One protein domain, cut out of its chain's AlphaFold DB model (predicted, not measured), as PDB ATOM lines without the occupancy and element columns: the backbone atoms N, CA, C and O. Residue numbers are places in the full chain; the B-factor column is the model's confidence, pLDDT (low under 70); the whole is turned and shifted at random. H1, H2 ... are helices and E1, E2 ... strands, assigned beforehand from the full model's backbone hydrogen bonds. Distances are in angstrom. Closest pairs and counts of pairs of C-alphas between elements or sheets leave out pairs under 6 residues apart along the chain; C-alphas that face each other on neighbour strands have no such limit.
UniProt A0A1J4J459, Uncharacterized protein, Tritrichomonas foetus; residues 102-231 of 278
ATOM      1  N   PRO A 102      46.548  42.722   7.859       82.69
ATOM      2  CA  PRO A 102      45.324  42.678   8.655       82.69
ATOM      3  C   PRO A 102      44.668  44.056   8.776       82.69
ATOM      4  O   PRO A 102      43.456  44.178   8.625       82.69
ATOM      5  N   GLN A 103      45.475  45.105   8.957       86.12
ATOM      6  CA  GLN A 103      44.986  46.481   9.041       86.12
ATOM      7  C   GLN A 103      44.257  46.907   7.762       86.12
ATOM      8  O   GLN A 103      43.186  47.500   7.834       86.12
ATOM      9  N   THR A 104      44.803  46.557   6.593       89.19
ATOM     10  CA  THR A 104      44.171  46.874   5.303       89.19
ATOM     11  C   THR A 104      42.762  46.279   5.226       89.19
ATOM     12  O   THR A 104      41.820  46.960   4.832       89.19
ATOM     13  N   VAL A 105      42.584  45.011   5.605       89.75
ATOM     14  CA  VAL A 105      41.265  44.367   5.507       89.75
ATOM     15  C   VAL A 105      40.282  44.938   6.528       89.75
ATOM     16  O   VAL A 105      39.126  45.164   6.177       89.75
ATOM     17  N   ILE A 106      40.729  45.228   7.754       87.50
ATOM     18  CA  ILE A 106      39.883  45.854   8.783       87.50
ATOM     19  C   ILE A 106      39.359  47.201   8.306       87.50
ATOM     20  O   ILE A 106      38.155  47.444   8.336       87.50
ATOM     21  N   GLU A 107      40.256  48.076   7.854       89.00
ATOM     22  CA  GLU A 107      39.860  49.405   7.411       89.00
ATOM     23  C   GLU A 107      38.909  49.312   6.214       89.00
ATOM     24  O   GLU A 107      37.891  50.000   6.188       89.00
ATOM     25  N   ALA A 108      39.168  48.400   5.271       90.50
ATOM     26  CA  ALA A 108      38.254  48.145   4.161       90.50
ATOM     27  C   ALA A 108      36.886  47.637   4.639       90.50
ATOM     28  O   ALA A 108      35.860  48.063   4.107       90.50
ATOM     29  N   ALA A 109      36.847  46.760   5.647       90.12
ATOM     30  CA  ALA A 109      35.614  46.248   6.248       90.12
ATOM     31  C   ALA A 109      34.796  47.372   6.879       90.12
ATOM     32  O   ALA A 109      33.607  47.482   6.583       90.12
ATOM     33  N   CYS A 110      35.437  48.262   7.638       87.31
ATOM     34  CA  CYS A 110      34.784  49.432   8.225       87.31
ATOM     35  C   CYS A 110      34.201  50.386   7.171       87.31
ATOM     36  O   CYS A 110      33.216  51.059   7.452       87.31
ATOM     37  N   GLN A 111      34.774  50.438   5.963       87.38
ATOM     38  CA  GLN A 111      34.228  51.260   4.877       87.38
ATOM     39  C   GLN A 111      33.170  50.553   4.028       87.38
ATOM     40  O   GLN A 111      32.354  51.223   3.394       87.38
ATOM     41  N   ARG A 112      33.198  49.218   3.962       88.50
ATOM     42  CA  ARG A 112      32.372  48.431   3.036       88.50
ATOM     43  C   ARG A 112      31.122  47.837   3.677       88.50
ATOM     44  O   ARG A 112      30.152  47.587   2.953       88.50
ATOM     45  N   LEU A 113      31.171  47.528   4.971       88.94
ATOM     46  CA  LEU A 113      30.091  46.863   5.694       88.94
ATOM     47  C   LEU A 113      29.062  47.882   6.205       88.94
ATOM     48  O   LEU A 113      29.447  48.969   6.627       88.94
ATOM     49  N   PRO A 114      27.763  47.535   6.216       83.19
ATOM     50  CA  PRO A 114      26.719  48.409   6.750       83.19
ATOM     51  C   PRO A 114      26.649  48.402   8.288       83.19
ATOM     52  O   PRO A 114      25.827  49.097   8.870       83.19
ATOM     53  N   PHE A 115      27.492  47.610   8.956       87.19
ATOM     54  CA  PHE A 115      27.546  47.467  10.409       87.19
ATOM     55  C   PHE A 115      28.993  47.566  10.895       87.19
ATOM     56  O   PHE A 115      29.929  47.315  10.131       87.19
ATOM     57  N   ARG A 116      29.181  47.879  12.183       85.81
ATOM     58  CA  ARG A 116      30.508  47.900  12.806       85.81
ATOM     59  C   ARG A 116      30.890  46.481  13.240       85.81
ATOM     60  O   ARG A 116      30.192  45.901  14.076       85.81
ATOM     61  N   PRO A 117      31.969  45.890  12.702       85.62
ATOM     62  CA  PRO A 117      32.402  44.567  13.128       85.62
ATOM     63  C   PRO A 117      32.930  44.617  14.564       85.62
ATOM     64  O   PRO A 117      33.727  45.488  14.900       85.62
ATOM     65  N   THR A 118      32.501  43.673  15.396       84.25
ATOM     66  CA  THR A 118      33.010  43.474  16.762       84.25
ATOM     67  C   THR A 118      34.004  42.322  16.828       84.25
ATOM     68  O   THR A 118      34.924  42.349  17.641       84.25
ATOM     69  N   THR A 119      33.860  41.322  15.952       86.00
ATOM     70  CA  THR A 119      34.829  40.235  15.798       86.00
ATOM     71  C   THR A 119      35.147  39.988  14.330       86.00
ATOM     72  O   THR A 119      34.284  40.096  13.449       86.00
ATOM     73  N   MET A 120      36.407  39.640  14.071       89.81
ATOM     74  CA  MET A 120      36.885  39.267  12.747       89.81
ATOM     75  C   MET A 120      37.685  37.971  12.813       89.81
ATOM     76  O   MET A 120      38.492  37.754  13.719       89.81
ATOM     77  N   GLU A 121      37.479  37.112  11.826       89.75
ATOM     78  CA  GLU A 121      38.204  35.853  11.706       89.75
ATOM     79  C   GLU A 121      38.727  35.718  10.286       89.75
ATOM     80  O   GLU A 121      37.972  35.854   9.322       89.75
ATOM     81  N   ALA A 122      40.014  35.433  10.157       90.06
ATOM     82  CA  ALA A 122      40.682  35.250   8.885       90.06
ATOM     83  C   ALA A 122      41.149  33.799   8.761       90.06
ATOM     84  O   ALA A 122      41.990  33.320   9.523       90.06
ATOM     85  N   THR A 123      40.608  33.097   7.771       88.75
ATOM     86  CA  THR A 123      40.970  31.721   7.433       88.75
ATOM     87  C   THR A 123      41.721  31.694   6.112       88.75
ATOM     88  O   THR A 123      41.211  32.133   5.079       88.75
ATOM     89  N   GLN A 124      42.944  31.171   6.128       88.06
ATOM     90  CA  GLN A 124      43.760  31.012   4.925       88.06
ATOM     91  C   GLN A 124      43.979  29.536   4.610       88.06
ATOM     92  O   GLN A 124      44.199  28.726   5.508       88.06
ATOM     93  N   SER A 125      43.945  29.177   3.328       85.00
ATOM     94  CA  SER A 125      44.266  27.809   2.924       85.00
ATOM     95  C   SER A 125      45.752  27.536   3.137       85.00
ATOM     96  O   SER A 125      46.596  28.276   2.623       85.00
ATOM     97  N   ALA A 126      46.084  26.435   3.812       81.81
ATOM     98  CA  ALA A 126      47.476  26.005   3.958       81.81
ATOM     99  C   ALA A 126      48.133  25.641   2.614       81.81
ATOM    100  O   ALA A 126      49.356  25.671   2.494       81.81
ATOM    101  N   SER A 127      47.339  25.352   1.575       77.25
ATOM    102  CA  SER A 127      47.854  25.092   0.223       77.25
ATOM    103  C   SER A 127      48.527  26.313  -0.416       77.25
ATOM    104  O   SER A 127      49.245  26.159  -1.396       77.25
ATOM    105  N   GLY A 128      48.267  27.519   0.103       71.56
ATOM    106  CA  GLY A 128      48.913  28.752  -0.345       71.56
ATOM    107  C   GLY A 128      50.268  29.021   0.314       71.56
ATOM    108  O   GLY A 128      50.925  29.987  -0.060       71.56
ATOM    109  N   CYS A 129      50.692  28.205   1.284       77.31
ATOM    110  CA  CYS A 129      51.964  28.397   1.973       77.31
ATOM    111  C   CYS A 129      53.131  27.865   1.143       77.31
ATOM    112  O   CYS A 129      53.205  26.673   0.839       77.31
ATOM    113  N   SER A 130      54.091  28.738   0.840       81.44
ATOM    114  CA  SER A 130      55.385  28.318   0.305       81.44
ATOM    115  C   SER A 130      56.231  27.621   1.379       81.44
ATOM    116  O   SER A 130      55.952  27.698   2.577       81.44
ATOM    117  N   ILE A 131      57.329  26.979   0.968       79.50
ATOM    118  CA  ILE A 131      58.279  26.377   1.917       79.50
ATOM    119  C   ILE A 131      58.927  27.431   2.833       79.50
ATOM    120  O   ILE A 131      59.234  27.149   3.988       79.50
ATOM    121  N   ILE A 132      59.080  28.663   2.334       79.50
ATOM    122  CA  ILE A 132      59.586  29.808   3.098       79.50
ATOM    123  C   ILE A 132      58.550  30.234   4.140       79.50
ATOM    124  O   ILE A 132      58.914  30.553   5.272       79.50
ATOM    125  N   ASP A 133      57.265  30.210   3.786       79.00
ATOM    126  CA  ASP A 133      56.188  30.498   4.731       79.00
ATOM    127  C   ASP A 133      56.138  29.434   5.819       79.00
ATOM    128  O   ASP A 133      56.136  29.783   6.996       79.00
ATOM    129  N   LEU A 134      56.198  28.150   5.444       82.44
ATOM    130  CA  LEU A 134      56.261  27.041   6.398       82.44
ATOM    131  C   LEU A 134      57.452  27.194   7.353       82.44
ATOM    132  O   LEU A 134      57.281  27.048   8.561       82.44
ATOM    133  N   TRP A 135      58.627  27.555   6.831       81.25
ATOM    134  CA  TRP A 135      59.809  27.845   7.641       81.25
ATOM    135  C   TRP A 135      59.584  29.010   8.610       81.25
ATOM    136  O   TRP A 135      59.919  28.927   9.788       81.25
ATOM    137  N   ARG A 136      59.020  30.124   8.147       80.75
ATOM    138  CA  ARG A 136      58.743  31.274   9.020       80.75
ATOM    139  C   ARG A 136      57.728  30.923  10.102       80.75
ATOM    140  O   ARG A 136      57.905  31.317  11.247       80.75
ATOM    141  N   ILE A 137      56.703  30.155   9.747       82.88
ATOM    142  CA  ILE A 137      55.674  29.677  10.667       82.88
ATOM    143  C   ILE A 137      56.275  28.741  11.727       82.88
ATOM    144  O   ILE A 137      55.985  28.908  12.911       82.88
ATOM    145  N   SER A 138      57.149  27.803  11.344       82.50
ATOM    146  CA  SER A 138      57.770  26.864  12.291       82.50
ATOM    147  C   SER A 138      58.663  27.548  13.328       82.50
ATOM    148  O   SER A 138      58.777  27.074  14.461       82.50
ATOM    149  N   HIS A 139      59.264  28.679  12.952       83.38
ATOM    150  CA  HIS A 139      60.197  29.447  13.779       83.38
ATOM    151  C   HIS A 139      59.553  30.641  14.495       83.38
ATOM    152  O   HIS A 139      60.270  31.480  15.044       83.38
ATOM    153  N   GLN A 140      58.218  30.714  14.537       80.56
ATOM    154  CA  GLN A 140      57.520  31.665  15.402       80.56
ATOM    155  C   GLN A 140      57.844  31.398  16.877       80.56
ATOM    156  O   GLN A 140      58.053  30.250  17.291       80.56
ATOM    157  N   ILE A 141      57.836  32.462  17.685       79.56
ATOM    158  CA  ILE A 141      58.088  32.384  19.132       79.56
ATOM    159  C   ILE A 141      57.154  31.346  19.772       79.56
ATOM    160  O   ILE A 141      57.603  30.389  20.409       79.56
ATOM    161  N   THR A 142      55.852  31.486  19.526       80.94
ATOM    162  CA  THR A 142      54.828  30.556  20.000       80.94
ATOM    163  C   THR A 142      54.778  29.301  19.139       80.94
ATOM    164  O   THR A 142      54.721  29.382  17.914       80.94
ATOM    165  N   ILE A 143      54.765  28.134  19.786       82.88
ATOM    166  CA  ILE A 143      54.561  26.853  19.103       82.88
ATOM    167  C   ILE A 143      53.148  26.824  18.524       82.88
ATOM    168  O   ILE A 143      52.181  27.205  19.183       82.88
ATOM    169  N   MET A 144      53.044  26.336  17.292       85.88
ATOM    170  CA  MET A 144      51.770  26.126  16.625       85.88
ATOM    171  C   MET A 144      50.894  25.134  17.415       85.88
ATOM    172  O   MET A 144      51.356  24.027  17.726       85.88
ATOM    173  N   PRO A 145      49.637  25.486  17.730       90.31
ATOM    174  CA  PRO A 145      48.738  24.604  18.457       90.31
ATOM    175  C   PRO A 145      48.387  23.367  17.628       90.31
ATOM    176  O   PRO A 145      48.491  23.354  16.400       90.31
ATOM    177  N   PHE A 146      47.956  22.312  18.315       91.69
ATOM    178  CA  PHE A 146      47.506  21.090  17.659       91.69
ATOM    179  C   PHE A 146      46.245  21.354  16.807       91.69
ATOM    180  O   PHE A 146      45.408  22.168  17.213       91.69
ATOM    181  N   PRO A 147      46.065  20.672  15.657       93.56
ATOM    182  CA  PRO A 147      44.880  20.840  14.821       93.56
ATOM    183  C   PRO A 147      43.565  20.606  15.570       93.56
ATOM    184  O   PRO A 147      43.400  19.603  16.269       93.56
ATOM    185  N   ARG A 148      42.595  21.494  15.349       93.06
ATOM    186  CA  ARG A 148      41.236  21.411  15.898       93.06
ATOM    187  C   ARG A 148      40.196  21.289  14.789       93.06
ATOM    188  O   ARG A 148      40.429  21.717  13.663       93.06
ATOM    189  N   HIS A 149      39.042  20.714  15.109       90.44
ATOM    190  CA  HIS A 149      37.906  20.637  14.194       90.44
ATOM    191  C   HIS A 149      36.826  21.635  14.626       90.44
ATOM    192  O   HIS A 149      36.337  21.551  15.753       90.44
ATOM    193  N   HIS A 150      36.473  22.576  13.751       84.31
ATOM    194  CA  HIS A 150      35.475  23.623  14.003       84.31
ATOM    195  C   HIS A 150      34.744  23.961  12.699       84.31
ATOM    196  O   HIS A 150      35.371  23.980  11.644       84.31
ATOM    197  N   ASP A 151      33.428  24.197  12.748       77.56
ATOM    198  CA  ASP A 151      32.586  24.499  11.573       77.56
ATOM    199  C   ASP A 151      32.804  23.557  10.370       77.56
ATOM    200  O   ASP A 151      32.917  23.990   9.221       77.56
ATOM    201  N   ASN A 152      32.880  22.247  10.637       81.88
ATOM    202  CA  ASN A 152      33.152  21.198   9.642       81.88
ATOM    203  C   ASN A 152      34.478  21.372   8.876       81.88
ATOM    204  O   ASN A 152      34.609  20.917   7.737       81.88
ATOM    205  N   ARG A 153      35.464  22.039   9.485       87.31
ATOM    206  CA  ARG A 153      36.794  22.283   8.917       87.31
ATOM    207  C   ARG A 153      37.878  21.905   9.913       87.31
ATOM    208  O   ARG A 153      37.705  22.023  11.127       87.31
ATOM    209  N   TRP A 154      39.018  21.467   9.387       91.88
ATOM    210  CA  TRP A 154      40.227  21.280  10.181       91.88
ATOM    211  C   TRP A 154      41.027  22.570  10.179       91.88
ATOM    212  O   TRP A 154      41.379  23.073   9.114       91.88
ATOM    213  N   LEU A 155      41.289  23.095  11.372       92.69
ATOM    214  CA  LEU A 155      41.918  24.386  11.576       92.69
ATOM    215  C   LEU A 155      43.163  24.276  12.452       92.69
ATOM    216  O   LEU A 155      43.218  23.464  13.378       92.69
ATOM    217  N   ILE A 156      44.134  25.145  12.197       90.62
ATOM    218  CA  ILE A 156      45.239  25.413  13.119       90.62
ATOM    219  C   ILE A 156      45.315  26.916  13.358       90.62
ATOM    220  O   ILE A 156      45.476  27.682  12.410       90.62
ATOM    221  N   ASP A 157      45.221  27.343  14.613       88.19
ATOM    222  CA  ASP A 157      45.247  28.767  14.948       88.19
ATOM    223  C   ASP A 157      46.669  29.333  14.890       88.19
ATOM    224  O   ASP A 157      47.616  28.745  15.406       88.19
ATOM    225  N   GLN A 158      46.809  30.511  14.291       81.44
ATOM    226  CA  GLN A 158      48.047  31.295  14.244       81.44
ATOM    227  C   GLN A 158      48.094  32.385  15.331       81.44
ATOM    228  O   GLN A 158      49.010  33.211  15.366       81.44
ATOM    229  N   GLY A 159      47.099  32.394  16.221       77.94
ATOM    230  CA  GLY A 159      46.937  33.372  17.289       77.94
ATOM    231  C   GLY A 159      46.084  34.572  16.888       77.94
ATOM    232  O   GLY A 159      45.481  34.618  15.813       77.94
ATOM    233  N   THR A 160      46.020  35.542  17.796       78.31
ATOM    234  CA  THR A 160      45.219  36.752  17.627       78.31
ATOM    235  C   THR A 160      46.083  37.970  17.326       78.31
ATOM    236  O   THR A 160      47.201  38.108  17.835       78.31
ATOM    237  N   VAL A 161      45.551  38.865  16.496       74.25
ATOM    238  CA  VAL A 161      46.063  40.225  16.307       74.25
ATOM    239  C   VAL A 161      45.040  41.171  16.908       74.25
ATOM    240  O   VAL A 161      43.894  41.199  16.467       74.25
ATOM    241  N   SER A 162      45.450  41.913  17.928       67.94
ATOM    242  CA  SER A 162      44.627  42.967  18.513       67.94
ATOM    243  C   SER A 162      45.030  44.296  17.889       67.94
ATOM    244  O   SER A 162      46.201  44.673  17.955       67.94
ATOM    245  N   LEU A 163      44.072  44.992  17.286       69.12
ATOM    246  CA  LEU A 163      44.239  46.358  16.793       69.12
ATOM    247  C   LEU A 163      43.171  47.218  17.454       69.12
ATOM    248  O   LEU A 163      42.003  47.008  17.156       69.12
ATOM    249  N   GLU A 164      43.603  48.122  18.345       66.94
ATOM    250  CA  GLU A 164      42.852  49.113  19.151       66.94
ATOM    251  C   GLU A 164      41.516  48.639  19.764       66.94
ATOM    252  O   GLU A 164      41.390  48.590  20.984       66.94
ATOM    253  N   GLU A 165      40.543  48.239  18.947       67.81
ATOM    254  CA  GLU A 165      39.171  47.891  19.330       67.81
ATOM    255  C   GLU A 165      38.675  46.541  18.773       67.81
ATOM    256  O   GLU A 165      37.605  46.074  19.163       67.81
ATOM    257  N   ILE A 166      39.416  45.899  17.860       76.94
ATOM    258  CA  ILE A 166      38.992  44.672  17.172       76.94
ATOM    259  C   ILE A 166      40.029  43.572  17.400       76.94
ATOM    260  O   ILE A 166      41.224  43.738  17.129       76.94
ATOM    261  N   SER A 167      39.561  42.421  17.885       75.94
ATOM    262  CA  SER A 167      40.357  41.198  17.936       75.94
ATOM    263  C   SER A 167      40.159  40.397  16.651       75.94
ATOM    264  O   SER A 167      39.035  40.109  16.229       75.94
ATOM    265  N   ILE A 168      41.275  40.048  16.014       83.12
ATOM    266  CA  ILE A 168      41.295  39.204  14.823       83.12
ATOM    267  C   ILE A 168      41.849  37.848  15.212       83.12
ATOM    268  O   ILE A 168      42.961  37.776  15.738       83.12
ATOM    269  N   SER A 169      41.124  36.778  14.910       86.12
ATOM    270  CA  SER A 169      41.683  35.426  14.953       86.12
ATOM    271  C   SER A 169      42.164  35.013  13.562       86.12
ATOM    272  O   SER A 169      41.447  35.177  12.576       86.12
ATOM    273  N   HIS A 170      43.394  34.508  13.472       87.25
ATOM    274  CA  HIS A 170      43.937  33.948  12.235       87.25
ATOM    275  C   HIS A 170      44.074  32.436  12.362       87.25
ATOM    276  O   HIS A 170      44.640  31.950  13.344       87.25
ATOM    277  N   SER A 171      43.627  31.699  11.347       89.50
ATOM    278  CA  SER A 171      43.745  30.240  11.310       89.50
ATOM    279  C   SER A 171      44.081  29.727   9.907       89.50
ATOM    280  O   SER A 171      43.643  30.272   8.891       89.50
ATOM    281  N   PHE A 172      44.838  28.634   9.850       89.12
ATOM    282  CA  PHE A 172      44.982  27.815   8.652       89.12
ATOM    283  C   PHE A 172      43.806  26.871   8.505       89.12
ATOM    284  O   PHE A 172      43.441  26.212   9.473       89.12
ATOM    285  N   GLU A 173      43.279  26.753   7.295       90.94
ATOM    286  CA  GLU A 173      42.264  25.773   6.929       90.94
ATOM    287  C   GLU A 173      42.869  24.618   6.129       90.94
ATOM    288  O   GLU A 173      43.688  24.815   5.223       90.94
ATOM    289  N   PHE A 174      42.413  23.407   6.455       90.69
ATOM    290  CA  PHE A 174      42.795  22.159   5.809       90.69
ATOM    291  C   PHE A 174      41.558  21.383   5.360       90.69
ATOM    292  O   PHE A 174      40.565  21.276   6.081       90.69
ATOM    293  N   SER A 175      41.662  20.759   4.186       87.94
ATOM    294  CA  SER A 175      40.612  19.901   3.627       87.94
ATOM    295  C   SER A 175      40.424  18.590   4.395       87.94
ATOM    296  O   SER A 175      39.364  17.975   4.310       87.94
ATOM    297  N   SER A 176      41.436  18.134   5.142       90.38
ATOM    298  CA  SER A 176      41.369  16.889   5.904       90.38
ATOM    299  C   SER A 176      42.204  16.933   7.182       90.38
ATOM    300  O   SER A 176      43.190  17.667   7.290       90.38
ATOM    301  N   ARG A 177      41.839  16.061   8.130       92.62
ATOM    302  CA  ARG A 177      42.579  15.837   9.378       92.62
ATOM    303  C   ARG A 177      44.038  15.468   9.123       92.62
ATOM    304  O   ARG A 177      44.925  15.938   9.825       92.62
ATOM    305  N   ILE A 178      44.269  14.604   8.134       93.19
ATOM    306  CA  ILE A 178      45.594  14.059   7.828       93.19
ATOM    307  C   ILE A 178      46.523  15.190   7.395       93.19
ATOM    308  O   ILE A 178      47.624  15.302   7.924       93.19
ATOM    309  N   TYR A 179      46.063  16.075   6.505       91.69
ATOM    310  CA  TYR A 179      46.869  17.209   6.057       91.69
ATOM    311  C   TYR A 179      47.181  18.187   7.189       91.69
ATOM    312  O   TYR A 179      48.319  18.635   7.291       91.69
ATOM    313  N   ALA A 180      46.214  18.465   8.068       92.50
ATOM    314  CA  ALA A 180      46.445  19.335   9.219       92.50
ATOM    315  C   ALA A 180      47.500  18.751  10.176       92.50
ATOM    316  O   ALA A 180      48.416  19.454  10.599       92.50
ATOM    317  N   ILE A 181      47.413  17.450  10.478       93.50
ATOM    318  CA  ILE A 181      48.385  16.762  11.342       93.50
ATOM    319  C   ILE A 181      49.770  16.725  10.693       93.50
ATOM    320  O   ILE A 181      50.756  17.000  11.372       93.50
ATOM    321  N   LEU A 182      49.858  16.422   9.394       92.44
ATOM    322  CA  LEU A 182      51.131  16.424   8.670       92.44
ATOM    323  C   LEU A 182      51.768  17.815   8.678       92.44
ATOM    324  O   LEU A 182      52.947  17.935   8.994       92.44
ATOM    325  N   PHE A 183      50.995  18.861   8.385       91.38
ATOM    326  CA  PHE A 183      51.485  20.239   8.401       91.38
ATOM    327  C   PHE A 183      52.024  20.634   9.778       91.38
ATOM    328  O   PHE A 183      53.141  21.142   9.884       91.38
ATOM    329  N   TRP A 184      51.266  20.335  10.837       93.31
ATOM    330  CA  TRP A 184      51.694  20.560  12.215       93.31
ATOM    331  C   TRP A 184      52.986  19.799  12.546       93.31
ATOM    332  O   TRP A 184      53.927  20.379  13.086       93.31
ATOM    333  N   PHE A 185      53.066  18.522  12.165       92.12
ATOM    334  CA  PHE A 185      54.236  17.681  12.415       92.12
ATOM    335  C   PHE A 185      55.486  18.186  11.680       92.12
ATOM    336  O   PHE A 185      56.549  18.296  12.289       92.12
ATOM    337  N   PHE A 186      55.370  18.554  10.399       90.31
ATOM    338  CA  PHE A 186      56.485  19.126   9.641       90.31
ATOM    339  C   PHE A 186      56.927  20.478  10.204       90.31
ATOM    340  O   PHE A 186      58.127  20.717  10.332       90.31
ATOM    341  N   SER A 187      55.981  21.334  10.599       88.38
ATOM    342  CA  SER A 187      56.293  22.593  11.282       88.38
ATOM    343  C   SER A 187      57.055  22.345  12.589       88.38
ATOM    344  O   SER A 187      58.004  23.062  12.898       88.38
ATOM    345  N   LEU A 188      56.677  21.321  13.355       89.12
ATOM    346  CA  LEU A 188      57.370  20.955  14.587       89.12
ATOM    347  C   LEU A 188      58.786  20.425  14.311       89.12
ATOM    348  O   LEU A 188      59.730  20.823  14.986       89.12
ATOM    349  N   LEU A 189      58.946  19.568  13.302       88.94
ATOM    350  CA  LEU A 189      60.237  18.990  12.925       88.94
ATOM    351  C   LEU A 189      61.226  20.064  12.446       88.94
ATOM    352  O   LEU A 189      62.374  20.078  12.890       88.94
ATOM    353  N   LEU A 190      60.773  20.999  11.603       86.88
ATOM    354  CA  LEU A 190      61.602  22.107  11.113       86.88
ATOM    355  C   LEU A 190      62.108  22.997  12.250       86.88
ATOM    356  O   LEU A 190      63.264  23.412  12.222       86.88
ATOM    357  N   ARG A 191      61.283  23.225  13.278       83.56
ATOM    358  CA  ARG A 191      61.670  24.001  14.465       83.56
ATOM    359  C   ARG A 191      62.886  23.408  15.187       83.56
ATOM    360  O   ARG A 191      63.699  24.157  15.717       83.56
ATOM    361  N   PHE A 192      63.021  22.080  15.217       81.94
ATOM    362  CA  PHE A 192      64.151  21.411  15.871       81.94
ATOM    363  C   PHE A 192      65.430  21.402  15.029       81.94
ATOM    364  O   PHE A 192      66.517  21.262  15.583       81.94
ATOM    365  N   MET A 193      65.322  21.569  13.710       80.19
ATOM    366  CA  MET A 193      66.486  21.599  12.825       80.19
ATOM    367  C   MET A 193      67.295  22.901  12.937       80.19
ATOM    368  O   MET A 193      68.489  22.881  12.642       80.19
ATOM    369  N   TRP A 194      66.682  24.024  13.339       69.75
ATOM    370  CA  TRP A 194      67.365  25.323  13.379       69.75
ATOM    371  C   TRP A 194      66.743  26.283  14.417       69.75
ATOM    372  O   TRP A 194      65.783  26.980  14.120       69.75
ATOM    373  N   PRO A 195      67.272  26.402  15.647       62.25
ATOM    374  CA  PRO A 195      66.593  27.094  16.751       62.25
ATOM    375  C   PRO A 195      66.732  28.631  16.715       62.25
ATOM    376  O   PRO A 195      66.882  29.273  17.753       62.25
ATOM    377  N   PHE A 196      66.698  29.245  15.530       71.00
ATOM    378  CA  PHE A 196      66.657  30.700  15.390       71.00
ATOM    379  C   PHE A 196      65.204  31.137  15.233       71.00
ATOM    380  O   PHE A 196      64.572  30.889  14.207       71.00
ATOM    381  N   PHE A 197      64.672  31.765  16.277       65.56
ATOM    382  CA  PHE A 197      63.297  32.240  16.292       65.56
ATOM    383  C   PHE A 197      63.185  33.590  15.590       65.56
ATOM    384  O   PHE A 197      64.026  34.468  15.766       65.56
ATOM    385  N   ASN A 198      62.115  33.753  14.819       61.69
ATOM    386  CA  ASN A 198      61.725  35.024  14.232       61.69
ATOM    387  C   ASN A 198      60.352  35.408  14.778       61.69
ATOM    388  O   ASN A 198      59.431  34.595  14.797       61.69
ATOM    389  N   ASP A 199      60.185  36.675  15.147       55.94
ATOM    390  CA  ASP A 199      58.886  37.214  15.575       55.94
ATOM    391  C   ASP A 199      57.951  37.528  14.384       55.94
ATOM    392  O   ASP A 199      56.878  38.116  14.504       55.94
ATOM    393  N   ALA A 200      58.363  37.135  13.175       56.97
ATOM    394  CA  ALA A 200      57.620  37.379  11.952       56.97
ATOM    395  C   ALA A 200      56.435  36.407  11.837       56.97
ATOM    396  O   ALA A 200      56.576  35.256  11.412       56.97
ATOM    397  N   LYS A 201      55.235  36.887  12.167       61.50
ATOM    398  CA  LYS A 201      53.993  36.178  11.845       61.50
ATOM    399  C   LYS A 201      53.738  36.232  10.335       61.50
ATOM    400  O   LYS A 201      53.818  37.294   9.722       61.50
ATOM    401  N   VAL A 202      53.441  35.080   9.731       63.00
ATOM    402  CA  VAL A 202      53.113  34.985   8.302       63.00
ATOM    403  C   VAL A 202      51.608  35.015   8.130       63.00
ATOM    404  O   VAL A 202      50.910  34.085   8.543       63.00
ATOM    405  N   TYR A 203      51.132  36.061   7.467       67.31
ATOM    406  CA  TYR A 203      49.754  36.177   7.023       67.31
ATOM    407  C   TYR A 203      49.744  36.262   5.501       67.31
ATOM    408  O   TYR A 203      50.441  37.098   4.923       67.31
ATOM    409  N   SER A 204      48.974  35.395   4.853       67.62
ATOM    410  CA  SER A 204      48.692  35.510   3.427       67.62
ATOM    411  C   SER A 204      47.929  36.799   3.182       67.62
ATOM    412  O   SER A 204      46.980  37.089   3.903       67.62
ATOM    413  N   SER A 205      48.276  37.521   2.116       66.25
ATOM    414  CA  SER A 205      47.475  38.661   1.666       66.25
ATOM    415  C   SER A 205      46.093  38.253   1.161       66.25
ATOM    416  O   SER A 205      45.242  39.122   1.009       66.25
ATOM    417  N   THR A 206      45.890  36.958   0.883       82.50
ATOM    418  CA  THR A 206      44.653  36.376   0.359       82.50
ATOM    419  C   THR A 206      44.055  35.417   1.384       82.50
ATOM    420  O   THR A 206      44.629  34.360   1.660       82.50
ATOM    421  N   SER A 207      42.911  35.761   1.975       84.62
ATOM    422  CA  SER A 207      42.212  34.891   2.937       84.62
ATOM    423  C   SER A 207      40.698  35.002   2.807       84.62
ATOM    424  O   SER A 207      40.163  35.958   2.241       84.62
ATOM    425  N   ARG A 208      39.993  34.013   3.350       88.62
ATOM    426  CA  ARG A 208      38.577  34.142   3.671       88.62
ATOM    427  C   ARG A 208      38.445  34.908   4.982       88.62
ATOM    428  O   ARG A 208      39.158  34.617   5.935       88.62
ATOM    429  N   TRP A 209      37.511  35.844   5.029       91.31
ATOM    430  CA  TRP A 209      37.210  36.628   6.216       91.31
ATOM    431  C   TRP A 209      35.764  36.427   6.638       91.31
ATOM    432  O   TRP A 209      34.859  36.507   5.807       91.31
ATOM    433  N   ASN A 210      35.552  36.187   7.927       91.38
ATOM    434  CA  ASN A 210      34.248  36.249   8.565       91.38
ATOM    435  C   ASN A 210      34.202  37.509   9.438       91.38
ATOM    436  O   ASN A 210      35.120  37.780  10.212       91.38
ATOM    437  N   PHE A 211      33.112  38.254   9.328       91.88
ATOM    438  CA  PHE A 211      32.849  39.468  10.087       91.88
ATOM    439  C   PHE A 211      31.578  39.248  10.895       91.88
ATOM    440  O   PHE A 211      30.551  38.870  10.327       91.88
ATOM    441  N   SER A 212      31.628  39.493  12.201       89.81
ATOM    442  CA  SER A 212      30.427  39.551  13.035       89.81
ATOM    443  C   SER A 212      30.360  40.896  13.738       89.81
ATOM    444  O   SER A 212      31.388  41.457  14.108       89.81
ATOM    445  N   GLY A 213      29.155  41.415  13.924       89.50
ATOM    446  CA  GLY A 213      28.952  42.693  14.594       89.50
ATOM    447  C   GLY A 213      27.491  42.960  14.895       89.50
ATOM    448  O   GLY A 213      26.624  42.127  14.608       89.50
ATOM    449  N   THR A 214      27.235  44.129  15.470       85.88
ATOM    450  CA  THR A 214      25.884  44.651  15.653       85.88
ATOM    451  C   THR A 214      25.725  45.996  14.954       85.88
ATOM    452  O   THR A 214      26.699  46.691  14.650       85.88
ATOM    453  N   GLY A 215      24.483  46.327  14.624       85.44
ATOM    454  CA  GLY A 215      24.114  47.584  13.987       85.44
ATOM    455  C   GLY A 215      22.686  47.962  14.353       85.44
ATOM    456  O   GLY A 215      21.846  47.090  14.572       85.44
ATOM    457  N   LEU A 216      22.428  49.264  14.442       86.06
ATOM    458  CA  LEU A 216      21.095  49.802  14.690       86.06
ATOM    459  C   LEU A 216      20.393  50.048  13.358       86.06
ATOM    460  O   LEU A 216      20.848  50.865  12.559       86.06
ATOM    461  N   GLU A 217      19.255  49.394  13.159       83.38
ATOM    462  CA  GLU A 217      18.350  49.662  12.044       83.38
ATOM    463  C   GLU A 217      16.947  49.909  12.596       83.38
ATOM    464  O   GLU A 217      16.435  49.134  13.398       83.38
ATOM    465  N   HIS A 218      16.325  51.020  12.193       84.06
ATOM    466  CA  HIS A 218      14.953  51.370  12.589       84.06
ATOM    467  C   HIS A 218      14.696  51.325  14.111       84.06
ATOM    468  O   HIS A 218      13.643  50.875  14.553       84.06
ATOM    469  N   HIS A 219      15.655  51.810  14.910       84.94
ATOM    470  CA  HIS A 219      15.627  51.801  16.385       84.94
ATOM    471  C   HIS A 219      15.701  50.413  17.047       84.94
ATOM    472  O   HIS A 219      15.517  50.312  18.258       84.94
ATOM    473  N   GLN A 220      16.020  49.365  16.289       87.31
ATOM    474  CA  GLN A 220      16.244  48.015  16.792       87.31
ATOM    475  C   GLN A 220      17.687  47.583  16.516       87.31
ATOM    476  O   GLN A 220      18.254  47.882  15.465       87.31
ATOM    477  N   GLU A 221      18.304  46.896  17.475       88.94
ATOM    478  CA  GLU A 221      19.649  46.354  17.295       88.94
ATOM    479  C   GLU A 221      19.582  44.987  16.603       88.94
ATOM    480  O   GLU A 221      18.853  44.077  17.017       88.94
ATOM    481  N   TYR A 222      20.373  44.843  15.545       89.25
ATOM    482  CA  TYR A 222      20.506  43.620  14.769       89.25
ATOM    483  C   TYR A 222      21.911  43.056  14.904       89.25
ATOM    484  O   TYR A 222      22.905  43.785  14.923       89.25
ATOM    485  N   ARG A 223      21.993  41.727  14.945       89.81
ATOM    486  CA  ARG A 223      23.238  40.984  14.802       89.81
ATOM    487  C   ARG A 223      23.451  40.635  13.338       89.81
ATOM    488  O   ARG A 223      22.580  40.040  12.699       89.81
ATOM    489  N   PHE A 224      24.649  40.933  12.855       91.88
ATOM    490  CA  PHE A 224      25.075  40.649  11.496       91.88
ATOM    491  C   PHE A 224      26.206  39.626  11.499       91.88
ATOM    492  O   PHE A 224      27.116  39.680  12.335       91.88
ATOM    493  N   ARG A 225      26.176  38.722  10.519       91.69
ATOM    494  CA  ARG A 225      27.358  37.974  10.088       91.69
ATOM    495  C   ARG A 225      27.520  38.087   8.591       91.69
ATOM    496  O   ARG A 225      26.557  37.931   7.839       91.69
ATOM    497  N   ALA A 226      28.746  38.339   8.168       92.75
ATOM    498  CA  ALA A 226      29.099  38.461   6.772       92.75
ATOM    499  C   ALA A 226      30.408  37.732   6.480       92.75
ATOM    500  O   ALA A 226      31.255  37.569   7.354       92.75
ATOM    501  N   ILE A 227      30.567  37.283   5.241       92.62
ATOM    502  CA  ILE A 227      31.728  36.518   4.790       92.62
ATOM    503  C   ILE A 227      32.259  37.156   3.512       92.62
ATOM    504  O   ILE A 227      31.479  37.503   2.625       92.62
ATOM    505  N   ALA A 228      33.575  37.296   3.406       91.69
ATOM    506  CA  ALA A 228      34.251  37.668   2.172       91.69
ATOM    507  C   ALA A 228      35.276  36.594   1.807       91.69
ATOM    508  O   ALA A 228      36.152  36.251   2.598       91.69
ATOM    509  N   GLU A 229      35.155  36.040   0.606       88.88
ATOM    510  CA  GLU A 229      36.057  35.001   0.111       88.88
ATOM    511  C   GLU A 229      37.164  35.611  -0.751       88.88
ATOM    512  O   GLU A 229      36.912  36.527  -1.533       88.88
ATOM    513  N   GLY A 230      38.387  35.087  -0.621       83.31
ATOM    514  CA  GLY A 230      39.516  35.488  -1.465       83.31
ATOM    515  C   GLY A 230      39.873  36.972  -1.355       83.31
ATOM    516  O   GLY A 230      40.202  37.599  -2.362       83.31
ATOM    517  N   VAL A 231      39.774  37.551  -0.155       87.81
ATOM    518  CA  VAL A 231      40.109  38.958   0.084       87.81
ATOM    519  C   VAL A 231      41.605  39.146  -0.113       87.81
ATOM    520  O   VAL A 231      42.373  38.671   0.715       87.81
TER     521      VAL A 231
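What this domain is: This is residues 102 to 231 of the 278 residues of an uncharacterized protein of Tritrichomonas foetus (UniProt A0A1J4J459). A long, strongly twisted sheet of six strands curls like part of a barrel, with H1 packed on it; the hairpin E5 and E6 reaches one end of the long axis, and H3, with H2 across it, makes the other. The printed part has 130 residues with three named helices and six named strands, in chain order H1 E1 H2 E2 E3 E4 H3 E5 E6, class mixed. The mixed sheet runs E2 E3 E4 E1 E5 E6. The whole is only just compact, close to loose, with radius of gyration of the C-alphas 16.4 A, and spans 59 by 29 by 20 A.

Where its parts are: Find C-alpha 116 at (30.508, 47.900, 12.806), where E1, residues 116 to 125, begins; it bends by 63 degrees at residue 119. Look next for E4, residues 166 to 174, E3, residues 153 to 163, 26.4 A long, and E2, residues 148 to 150. E5, residues 206 to 217, is 31.7 A long; E6, residues 220 to 231, is 30.5 A and ends at (40.109, 38.958, 0.084). The helices are H1, residues 102 to 112, H2, residues 131 to 138, and H3, residues 177 to 193, 24.8 A.

How they stand to each other: E4 and E1 are parallel, with N 122 and O 169 at 2.8 A; E1 and E5 are antiparallel, with N 121 and O 210 at 2.9 A. E2, E3 and E4 form a meander, each strand the antiparallel neighbour of the one before: find N 148 and O 155 at 2.9 A, N 158 and O 170 at 2.8 A. In the hairpin E5 and E6, N 211 and O 226 are 2.8 A apart. E1, H2 and E2 form a split strand-helix-strand unit, two strands of one sheet that are not neighbours with a helix between them along the chain; E3 and E4 are between E1 and E2 in the sheet, and its crossover is right-handed. H1 and H3 are on one face of the sheet, two layers; the closest C-alphas of H1 and E1, Cys 110 and Arg 116, are 6.5 A apart, and those of H3 and E3, Trp 154 and Arg 177, 6.0 A. H2 is not on the sheet; H3 touches it with residues 187 to 191 alone, about perpendicular at 80 degrees, closest C-alphas Ser 138 and Ser 187 at 4.6 A. Every O i to N i+4 pair is within hydrogen-bond range in H1 and H2, 12 of 13 in H3.

The domain as a whole: The C-alphas farthest apart, of Met 193 and His 218, stand 59.5 A apart. The printed part has no cut; the link from H3 to E5 is long. Look for pLDDT under 70 at residues 162 to 165, 194 to 195 and 197 to 205.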